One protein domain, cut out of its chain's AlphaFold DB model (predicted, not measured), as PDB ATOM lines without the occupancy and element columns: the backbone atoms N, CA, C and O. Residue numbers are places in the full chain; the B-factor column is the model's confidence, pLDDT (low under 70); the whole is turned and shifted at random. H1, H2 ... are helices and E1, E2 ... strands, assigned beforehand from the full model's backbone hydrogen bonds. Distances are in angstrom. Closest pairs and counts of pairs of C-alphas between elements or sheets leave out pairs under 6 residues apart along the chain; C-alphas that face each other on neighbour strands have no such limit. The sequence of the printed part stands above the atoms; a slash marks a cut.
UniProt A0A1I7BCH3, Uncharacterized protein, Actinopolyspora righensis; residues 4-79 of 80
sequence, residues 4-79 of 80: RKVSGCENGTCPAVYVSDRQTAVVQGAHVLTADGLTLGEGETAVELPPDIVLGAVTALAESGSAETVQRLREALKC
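AT A GLANCE: This is residues 4 to 79 of the 80 residues of an uncharacterized protein of Actinopolyspora righensis (UniProt A0A1I7BCH3). A small three-stranded antiparallel sheet, E1 to E3, has H1 over one face, and H2 folds back beside H1 as a helical hairpin, clear of the sheet. At the other end, the small hairpin E4 and E5 is joined by a long loop, residues 33 to 45. The printed part has 76 residues, in the order E1 E2 E3 E4 E5 H1 H2; its class is mixed, helices and strands. It is only just loose, close to compact, with a radius of gyration of the C-alphas of 13.9 A and spans of 36 by 31 by 24 A.

HOW THE PARTS SIT: E1, residues 4 to 8, E2, residues 16 to 20, and E3, residues 25 to 28, form a meander, each strand the antiparallel neighbour of the one before. N 6 and O 17 are 2.9 A apart, and N 18 and O 26 2.8 A, within hydrogen-bond range. E3 runs on into E4, residues 30 to 32, at 99 degrees. E4 and E5, residues 46 to 48, are an antiparallel hairpin, with N 32 and O 46 2.9 A apart. H1, residues 51 to 64, is on the three-stranded sheet at a height of 8.2 A, over E1 and E2; its closest C-alphas to E1 are those of Ala 57 and Ser 7, 4.9 A apart. H2, residues 67 to 77, touches H1 with a shallow tilt of 28 degrees, opposite ways; H1 touches H2 with residues 62 to 63 alone, and the closest C-alphas are those of Ala 62 and Val 70, 4.6 A apart. In H1 and H2 every O i to N i+4 pair is within hydrogen-bond range.

IN THESE COORDINATES: E1 begins at C-alpha 4, (90.716, 108.669, 125.744). E2 is 13.0 A long, H1 19.9 A and H2 15.7 A, ending at C-alpha 77, (105.890, 122.661, 139.471).

THE WHOLE: The C-alphas farthest apart, those of Thr 34 and Ala 67, are 36.9 A apart. The printed part has no cut, and the link from E4 to E5 is long. Confidence is under 70 at residues 12 to 13, 64 to 71 and 78 to 79.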
ATOM      1  N   ARG A   4      89.374 109.218 125.937       90.56
ATOM      2  CA  ARG A   4      90.716 108.669 125.744       90.56
ATOM      3  C   ARG A   4      91.410 108.617 127.095       90.56
ATOM      4  O   ARG A   4      91.555 109.659 127.729       90.56
ATOM      5  N   LYS A   5      91.828 107.429 127.534       91.00
ATOM      6  CA  LYS A   5      92.609 107.280 128.768       91.00
ATOM      7  C   LYS A   5      93.951 107.990 128.586       91.00
ATOM      8  O   LYS A   5      94.604 107.803 127.560       91.00
ATOM      9  N   VAL A   6      94.323 108.820 129.553       91.44
ATOM     10  CA  VAL A   6      95.600 109.548 129.568       91.44
ATOM     11  C   VAL A   6      96.486 109.159 130.745       91.44
ATOM     12  O   VAL A   6      97.694 109.336 130.676       91.44
ATOM     13  N   SER A   7      95.894 108.610 131.804       92.00
ATOM     14  CA  SER A   7      96.603 108.093 132.971       92.00
ATOM     15  C   SER A   7      95.761 107.017 133.652       92.00
ATOM     16  O   SER A   7      94.533 107.037 133.541       92.00
ATOM     17  N   GLY A   8      96.396 106.072 134.337       88.38
ATOM     18  CA  GLY A   8      95.739 104.917 134.953       88.38
ATOM     19  C   GLY A   8      96.350 103.594 134.508       88.38
ATOM     20  O   GLY A   8      97.118 103.533 133.551       88.38
ATOM     21  N   CYS A   9      95.976 102.510 135.185       79.50
ATOM     22  CA  CYS A   9      96.426 101.173 134.806       79.50
ATOM     23  C   CYS A   9      95.675 100.654 133.561       79.50
ATOM     24  O   CYS A   9      94.550 101.080 133.257       79.50
ATOM     25  N   GLU A  10      96.269  99.697 132.844       72.25
ATOM     26  CA  GLU A  10      95.625  99.054 131.686       72.25
ATOM     27  C   GLU A  10      94.479  98.115 132.098       72.25
ATOM     28  O   GLU A  10      93.474  98.005 131.393       72.25
ATOM     29  N   ASN A  11      94.559  97.538 133.298       70.31
ATOM     30  CA  ASN A  11      93.587  96.582 133.821       70.31
ATOM     31  C   ASN A  11      92.371  97.290 134.445       70.31
ATOM     32  O   ASN A  11      92.303  97.428 135.657       70.31
ATOM     33  N   GLY A  12      91.435  97.742 133.603       65.94
ATOM     34  CA  GLY A  12      89.982  97.945 133.815       65.94
ATOM     35  C   GLY A  12      89.413  98.667 135.056       65.94
ATOM     36  O   GLY A  12      88.474  99.446 134.910       65.94
ATOM     37  N   THR A  13      89.923  98.423 136.260       69.94
ATOM     38  CA  THR A  13      89.328  98.818 137.549       69.94
ATOM     39  C   THR A  13      90.254  99.642 138.445       69.94
ATOM     40  O   THR A  13      89.958  99.803 139.626       69.94
ATOM     41  N   CYS A  14      91.363 100.180 137.934       83.19
ATOM     42  CA  CYS A  14      92.178 101.124 138.707       83.19
ATOM     43  C   CYS A  14      91.692 102.570 138.536       83.19
ATOM     44  O   CYS A  14      91.060 102.890 137.524       83.19
ATOM     45  N   PRO A  15      92.063 103.465 139.469       90.81
ATOM     46  CA  PRO A  15      91.955 104.900 139.264       90.81
ATOM     47  C   PRO A  15      92.589 105.317 137.936       90.81
ATOM     48  O   PRO A  15      93.675 104.856 137.572       90.81
ATOM     49  N   ALA A  16      91.885 106.159 137.192       93.44
ATOM     50  CA  ALA A  16      92.280 106.556 135.852       93.44
ATOM     51  C   ALA A  16      91.743 107.944 135.512       93.44
ATOM     52  O   ALA A  16      90.689 108.364 135.987       93.44
ATOM     53  N   VAL A  17      92.461 108.640 134.638       93.50
ATOM     54  CA  VAL A  17      92.044 109.928 134.090       93.50
ATOM     55  C   VAL A  17      91.908 109.799 132.585       93.50
ATOM     56  O   VAL A  17      92.742 109.202 131.899       93.50
ATOM     57  N   TYR A  18      90.839 110.385 132.072       91.94
ATOM     58  CA  TYR A  18      90.480 110.400 130.670       91.94
ATOM     59  C   TYR A  18      90.339 111.837 130.192       91.94
ATOM     60  O   TYR A  18      89.968 112.722 130.958       91.94
ATOM     61  N   VAL A  19      90.568 112.053 128.903       91.44
ATOM     62  CA  VAL A  19      90.217 113.295 128.217       91.44
ATOM     63  C   VAL A  19      89.048 113.016 127.291       91.44
ATOM     64  O   VAL A  19      89.062 112.047 126.526       91.44
ATOM     65  N   SER A  20      88.024 113.855 127.386       90.94
ATOM     66  CA  SER A  20      86.853 113.787 126.528       90.94
ATOM     67  C   SER A  20      87.117 114.418 125.160       90.94
ATOM     68  O   SER A  20      87.999 115.261 124.987       90.94
ATOM     69  N   ASP A  21      86.280 114.073 124.187       88.56
ATOM     70  CA  ASP A  21      86.178 114.770 122.898       88.56
ATOM     71  C   ASP A  21      85.804 116.260 123.013       88.56
ATOM     72  O   ASP A  21      85.881 116.989 122.027       88.56
ATOM     73  N   ARG A  22      85.447 116.729 124.214       88.56
ATOM     74  CA  ARG A  22      85.178 118.137 124.542       88.56
ATOM     75  C   ARG A  22      86.358 118.833 125.224       88.56
ATOM     76  O   ARG A  22      86.176 119.911 125.775       88.56
ATOM     77  N   GLN A  23      87.541 118.213 125.228       83.12
ATOM     78  CA  GLN A  23      88.749 118.713 125.901       83.12
ATOM     79  C   GLN A  23      88.580 118.914 127.418       83.12
ATOM     80  O   GLN A  23      89.236 119.758 128.019       83.12
ATOM     81  N   THR A  24      87.719 118.115 128.053       87.56
ATOM     82  CA  THR A  24      87.554 118.095 129.515       87.56
ATOM     83  C   THR A  24      88.114 116.809 130.107       87.56
ATOM     84  O   THR A  24      88.056 115.754 129.471       87.56
ATOM     85  N   ALA A  25      88.638 116.878 131.330       90.62
ATOM     86  CA  ALA A  25      89.067 115.689 132.056       90.62
ATOM     87  C   ALA A  25      87.860 114.961 132.673       90.62
ATOM     88  O   ALA A  25      86.931 115.593 133.173       90.62
ATOM     89  N   VAL A  26      87.886 113.631 132.645       93.06
ATOM     90  CA  VAL A  26      86.961 112.754 133.372       93.06
ATOM     91  C   VAL A  26      87.798 111.832 134.241       93.06
ATOM     92  O   VAL A  26      88.757 111.228 133.763       93.06
ATOM     93  N   VAL A  27      87.448 111.747 135.518       94.19
ATOM     94  CA  VAL A  27      88.265 111.088 136.534       94.19
ATOM     95  C   VAL A  27      87.495 109.900 137.104       94.19
ATOM     96  O   VAL A  27      86.350 110.042 137.524       94.19
ATOM     97  N   GLN A  28      88.123 108.728 137.096       92.88
ATOM     98  CA  GLN A  28      87.624 107.498 137.699       92.88
ATOM     99  C   GLN A  28      88.457 107.198 138.945       92.88
ATOM    100  O   GLN A  28      89.686 107.166 138.875       92.88
ATOM    101  N   GLY A  29      87.796 106.933 140.067       92.44
ATOM    102  CA  GLY A  29      88.444 106.610 141.335       92.44
ATOM    103  C   GLY A  29      87.435 106.136 142.375       92.44
ATOM    104  O   GLY A  29      86.258 105.941 142.063       92.44
ATOM    105  N   ALA A  30      87.901 105.941 143.604       90.56
ATOM    106  CA  ALA A  30      87.028 105.625 144.729       90.56
ATOM    107  C   ALA A  30      86.309 106.894 145.196       90.56
ATOM    108  O   ALA A  30      86.942 107.938 145.324       90.56
ATOM    109  N   HIS A  31      85.002 106.822 145.448       93.00
ATOM    110  CA  HIS A  31      84.241 107.972 145.935       93.00
ATOM    111  C   HIS A  31      84.702 108.398 147.330       93.00
ATOM    112  O   HIS A  31      84.804 107.571 148.234       93.00
ATOM    113  N   VAL A  32      84.882 109.704 147.516       92.44
ATOM    114  CA  VAL A  32      85.081 110.314 148.832       92.44
ATOM    115  C   VAL A  32      83.769 110.971 149.237       92.44
ATOM    116  O   VAL A  32      83.370 111.982 148.666       92.44
ATOM    117  N   LEU A  33      83.074 110.361 150.199       88.12
ATOM    118  CA  LEU A  33      81.769 110.842 150.664       88.12
ATOM    119  C   LEU A  33      81.908 111.984 151.678       88.12
ATOM    120  O   LEU A  33      81.120 112.924 151.662       88.12
ATOM    121  N   THR A  34      82.909 111.898 152.556       85.75
ATOM    122  CA  THR A  34      83.181 112.872 153.619       85.75
ATOM    123  C   THR A  34      84.677 112.904 153.914       85.75
ATOM    124  O   THR A  34      85.274 111.845 154.108       85.75
ATOM    125  N   ALA A  35      85.269 114.094 153.986       88.56
ATOM    126  CA  ALA A  35      86.647 114.297 154.427       88.56
ATOM    127  C   ALA A  35      86.785 115.673 155.090       88.56
ATOM    128  O   ALA A  35      86.139 116.634 154.664       88.56
ATOM    129  N   ASP A  36      87.632 115.779 156.113       92.12
ATOM    130  CA  ASP A  36      87.909 117.061 156.759       92.12
ATOM    131  C   ASP A  36      88.537 118.037 155.752       92.12
ATOM    132  O   ASP A  36      89.496 117.709 155.054       92.12
ATOM    133  N   GLY A  37      87.974 119.245 155.653       91.56
ATOM    134  CA  GLY A  37      88.409 120.264 154.692       91.56
ATOM    135  C   GLY A  37      87.858 120.106 153.267       91.56
ATOM    136  O   GLY A  37      88.118 120.970 152.432       91.56
ATOM    137  N   LEU A  38      87.066 119.065 152.981       91.38
ATOM    138  CA  LEU A  38      86.363 118.898 151.708       91.38
ATOM    139  C   LEU A  38      84.924 119.420 151.825       91.38
ATOM    140  O   LEU A  38      84.149 118.959 152.657       91.38
ATOM    141  N   THR A  39      84.549 120.360 150.959       93.31
ATOM    142  CA  THR A  39      83.159 120.817 150.795       93.31
ATOM    143  C   THR A  39      82.696 120.448 149.395       93.31
ATOM    144  O   THR A  39      83.383 120.781 148.435       93.31
ATOM    145  N   LEU A  40      81.558 119.759 149.289       90.31
ATOM    146  CA  LEU A  40      80.953 119.370 148.015       90.31
ATOM    147  C   LEU A  40      79.642 120.129 147.813       90.31
ATOM    148  O   LEU A  40      78.755 120.084 148.668       90.31
ATOM    149  N   GLY A  41      79.534 120.827 146.688       91.75
ATOM    150  CA  GLY A  41      78.303 121.442 146.209       91.75
ATOM    151  C   GLY A  41      77.335 120.432 145.590       91.75
ATOM    152  O   GLY A  41      77.640 119.252 145.402       91.75
ATOM    153  N   GLU A  42      76.137 120.905 145.245       93.12
ATOM    154  CA  GLU A  42      75.136 120.082 144.565       93.12
ATOM    155  C   GLU A  42      75.666 119.586 143.209       93.12
ATOM    156  O   GLU A  42      76.091 120.370 142.362       93.12
ATOM    157  N   GLY A  43      75.641 118.267 143.006       91.38
ATOM    158  CA  GLY A  43      76.120 117.630 141.776       91.38
ATOM    159  C   GLY A  43      77.639 117.447 141.687       91.38
ATOM    160  O   GLY A  43      78.111 116.872 140.706       91.38
ATOM    161  N   GLU A  44      78.409 117.878 142.689       92.94
ATOM    162  CA  GLU A  44      79.843 117.600 142.759       92.94
ATOM    163  C   GLU A  44      80.120 116.184 143.278       92.94
ATOM    164  O   GLU A  44      79.324 115.560 143.979       92.94
ATOM    165  N   THR A  45      81.274 115.637 142.911       94.44
ATOM    166  CA  THR A  45      81.735 114.335 143.394       94.44
ATOM    167  C   THR A  45      83.232 114.400 143.602       94.44
ATOM    168  O   THR A  45      83.973 114.726 142.676       94.44
ATOM    169  N   ALA A  46      83.678 114.045 144.803       94.44
ATOM    170  CA  ALA A  46      85.086 113.802 145.057       94.44
ATOM    171  C   ALA A  46      85.430 112.335 144.810       94.44
ATOM    172  O   ALA A  46      84.675 111.420 145.153       94.44
ATOM    173  N   VAL A  47      86.609 112.134 144.233       94.50
ATOM    174  CA  VAL A  47      87.221 110.824 144.047       94.50
ATOM    175  C   VAL A  47      88.665 110.859 144.522       94.50
ATOM    176  O   VAL A  47      89.365 111.852 144.332       94.50
ATOM    177  N   GLU A  48      89.109 109.769 145.132       91.75
ATOM    178  CA  GLU A  48      90.493 109.589 145.552       91.75
ATOM    179  C   GLU A  48      91.311 108.953 144.424       91.75
ATOM    180  O   GLU A  48      90.878 107.983 143.786       91.75
ATOM    181  N   LEU A  49      92.502 109.507 144.177       91.50
ATOM    182  CA  LEU A  49      93.459 108.999 143.199       91.50
ATOM    183  C   LEU A  49      94.874 108.969 143.781       91.50
ATOM    184  O   LEU A  49      95.260 109.905 144.485       91.50
ATOM    185  N   PRO A  50      95.682 107.957 143.418       91.19
ATOM    186  CA  PRO A  50      97.107 107.958 143.708       91.19
ATOM    187  C   PRO A  50      97.814 109.164 143.059       91.19
ATOM    188  O   PRO A  50      97.493 109.512 141.912       91.19
ATOM    189  N   PRO A  51      98.794 109.792 143.738       91.56
ATOM    190  CA  PRO A  51      99.504 110.959 143.209       91.56
ATOM    191  C   PRO A  51     100.162 110.732 141.841       91.56
ATOM    192  O   PRO A  51     100.158 111.629 141.001       91.56
ATOM    193  N   ASP A  52     100.689 109.534 141.580       89.69
ATOM    194  CA  ASP A  52     101.307 109.167 140.302       89.69
ATOM    195  C   ASP A  52     100.306 109.202 139.137       89.69
ATOM    196  O   ASP A  52     100.632 109.697 138.056       89.69
ATOM    197  N   ILE A  53      99.058 108.780 139.372       91.31
ATOM    198  CA  ILE A  53      97.993 108.841 138.367       91.31
ATOM    199  C   ILE A  53      97.640 110.295 138.048       91.31
ATOM    200  O   ILE A  53      97.471 110.645 136.874       91.31
ATOM    201  N   VAL A  54      97.573 111.157 139.067       91.25
ATOM    202  CA  VAL A  54      97.312 112.593 138.888       91.25
ATOM    203  C   VAL A  54      98.446 113.247 138.095       91.25
ATOM    204  O   VAL A  54      98.185 113.930 137.106       91.25
ATOM    205  N   LEU A  55      99.702 112.988 138.459       91.12
ATOM    206  CA  LEU A  55     100.873 113.532 137.763       91.12
ATOM    207  C   LEU A  55     100.967 113.055 136.307       91.12
ATOM    208  O   LEU A  55     101.248 113.859 135.411       91.12
ATOM    209  N   GLY A  56     100.679 111.779 136.043       89.19
ATOM    210  CA  GLY A  56     100.604 111.248 134.680       89.19
ATOM    211  C   GLY A  56      99.532 111.956 133.848       89.19
ATOM    212  O   GLY A  56      99.778 112.351 132.708       89.19
ATOM    213  N   ALA A  57      98.363 112.210 134.442       90.19
ATOM    214  CA  ALA A  57      97.273 112.909 133.769       90.19
ATOM    215  C   ALA A  57      97.629 114.364 133.464       90.19
ATOM    216  O   ALA A  57      97.391 114.840 132.357       90.19
ATOM    217  N   VAL A  58      98.231 115.051 134.432       90.00
ATOM    218  CA  VAL A  58      98.721 116.420 134.292       90.00
ATOM    219  C   VAL A  58      99.747 116.523 133.165       90.00
ATOM    220  O   VAL A  58      99.649 117.421 132.333       90.00
ATOM    221  N   THR A  59     100.686 115.579 133.092       86.69
ATOM    222  CA  THR A  59     101.704 115.528 132.032       86.69
ATOM    223  C   THR A  59     101.055 115.375 130.656       86.69
ATOM    224  O   THR A  59     101.322 116.168 129.755       86.69
ATOM    225  N   ALA A  60     100.122 114.433 130.516       82.50
ATOM    226  CA  ALA A  60      99.406 114.205 129.265       82.50
ATOM    227  C   ALA A  60      98.478 115.374 128.866       82.50
ATOM    228  O   ALA A  60      98.285 115.657 127.680       82.50
ATOM    229  N   LEU A  61      97.888 116.069 129.844       80.25
ATOM    230  CA  LEU A  61      97.101 117.285 129.624       80.25
ATOM    231  C   LEU A  61      97.983 118.452 129.190       80.25
ATOM    232  O   LEU A  61      97.596 119.193 128.294       80.25
ATOM    233  N   ALA A  62      99.175 118.586 129.769       79.56
ATOM    234  CA  ALA A  62     100.180 119.520 129.291       79.56
ATOM    235  C   ALA A  62     100.504 119.216 127.818       79.56
ATOM    236  O   ALA A  62     100.297 120.050 126.952       79.56
ATOM    237  N   GLU A  63     100.892 117.994 127.479       70.50
ATOM    238  CA  GLU A  63     101.246 117.635 126.097       70.50
ATOM    239  C   GLU A  63     100.111 117.825 125.072       70.50
ATOM    240  O   GLU A  63     100.382 117.989 123.883       70.50
ATOM    241  N   SER A  64      98.851 117.831 125.518       65.06
ATOM    242  CA  SER A  64      97.668 118.063 124.674       65.06
ATOM    243  C   SER A  64      97.074 119.477 124.762       65.06
ATOM    244  O   SER A  64      96.158 119.798 124.002       65.06
ATOM    245  N   GLY A  65      97.583 120.322 125.662       62.66
ATOM    246  CA  GLY A  65      97.178 121.714 125.839       62.66
ATOM    247  C   GLY A  65      97.901 122.666 124.884       62.66
ATOM    248  O   GLY A  65      98.907 122.316 124.266       62.66
ATOM    249  N   SER A  66      97.414 123.908 124.763       60.31
ATOM    250  CA  SER A  66      98.181 124.947 124.061       60.31
ATOM    251  C   SER A  66      99.540 125.118 124.749       60.31
ATOM    252  O   SER A  66      99.619 125.062 125.979       60.31
ATOM    253  N   ALA A  67     100.602 125.348 123.972       59.72
ATOM    254  CA  ALA A  67     101.975 125.462 124.477       59.72
ATOM    255  C   ALA A  67     102.112 126.418 125.684       59.72
ATOM    256  O   ALA A  67     102.922 126.194 126.581       59.72
ATOM    257  N   GLU A  68     101.269 127.449 125.740       62.72
ATOM    258  CA  GLU A  68     101.203 128.435 126.820       62.72
ATOM    259  C   GLU A  68     100.710 127.850 128.158       62.72
ATOM    260  O   GLU A  68     101.233 128.188 129.219       62.72
ATOM    261  N   THR A  69      99.746 126.926 128.125       65.56
ATOM    262  CA  THR A  69      99.212 126.267 129.332       65.56
ATOM    263  C   THR A  69     100.246 125.316 129.937       65.56
ATOM    264  O   THR A  69     100.432 125.277 131.152       65.56
ATOM    265  N   VAL A  70     100.984 124.605 129.079       64.94
ATOM    266  CA  VAL A  70     102.088 123.709 129.468       64.94
ATOM    267  C   VAL A  70     103.202 124.464 130.168       64.94
ATOM    268  O   VAL A  70     103.743 124.001 131.173       64.94
ATOM    269  N   GLN A  71     103.550 125.627 129.617       69.19
ATOM    270  CA  GLN A  71     104.640 126.448 130.112       69.19
ATOM    271  C   GLN A  71     104.356 126.936 131.537       69.19
ATOM    272  O   GLN A  71     105.183 126.727 132.425       69.19
ATOM    273  N   ARG A  72     103.152 127.469 131.783       70.38
ATOM    274  CA  ARG A  72     102.734 127.923 133.122       70.38
ATOM    275  C   ARG A  72     102.745 126.798 134.151       70.38
ATOM    276  O   ARG A  72     103.141 127.001 135.295       70.38
ATOM    277  N   LEU A  73     102.331 125.599 133.749       70.31
ATOM    278  CA  LEU A  73     102.270 124.465 134.659       70.31
ATOM    279  C   LEU A  73     103.666 123.945 135.042       70.31
ATOM    280  O   LEU A  73     103.917 123.627 136.203       70.31
ATOM    281  N   ARG A  74     104.598 123.916 134.081       70.94
ATOM    282  CA  ARG A  74     106.013 123.597 134.338       70.94
ATOM    283  C   ARG A  74     106.685 124.611 135.256       70.94
ATOM    284  O   ARG A  74     107.552 124.228 136.033       70.94
ATOM    285  N   GLU A  75     106.328 125.884 135.144       78.62
ATOM    286  CA  GLU A  75     106.836 126.935 136.028       78.62
ATOM    287  C   GLU A  75     106.307 126.765 137.455       78.62
ATOM    288  O   GLU A  75     107.095 126.810 138.396       78.62
ATOM    289  N   ALA A  76     105.018 126.452 137.620       71.06
ATOM    290  CA  ALA A  76     104.417 126.203 138.931       71.06
ATOM    291  C   ALA A  76     105.021 124.979 139.651       71.06
ATOM    292  O   ALA A  76     105.290 125.041 140.847       71.06
ATOM    293  N   LEU A  77     105.293 123.890 138.921       70.75
ATOM    294  CA  LEU A  77     105.890 122.661 139.471       70.75
ATOM    295  C   LEU A  77     107.394 122.776 139.785       70.75
ATOM    296  O   LEU A  77     107.943 121.909 140.452       70.75
ATOM    297  N   LYS A  78     108.085 123.817 139.301       69.94
ATOM    298  CA  LYS A  78     109.504 124.075 139.617       69.94
ATOM    299  C   LYS A  78     109.711 124.863 140.913       69.94
ATOM    300  O   LYS A  78     110.849 124.984 141.356       69.94
ATOM    301  N   CYS A  79     108.648 125.424 141.485       49.88
ATOM    302  CA  CYS A  79     108.704 126.250 142.694       49.88
ATOM    303  C   CYS A  79     108.272 125.514 143.974       49.88
ATOM    304  O   CYS A  79     108.125 126.164 145.009       49.88
TER     305      CYS A  79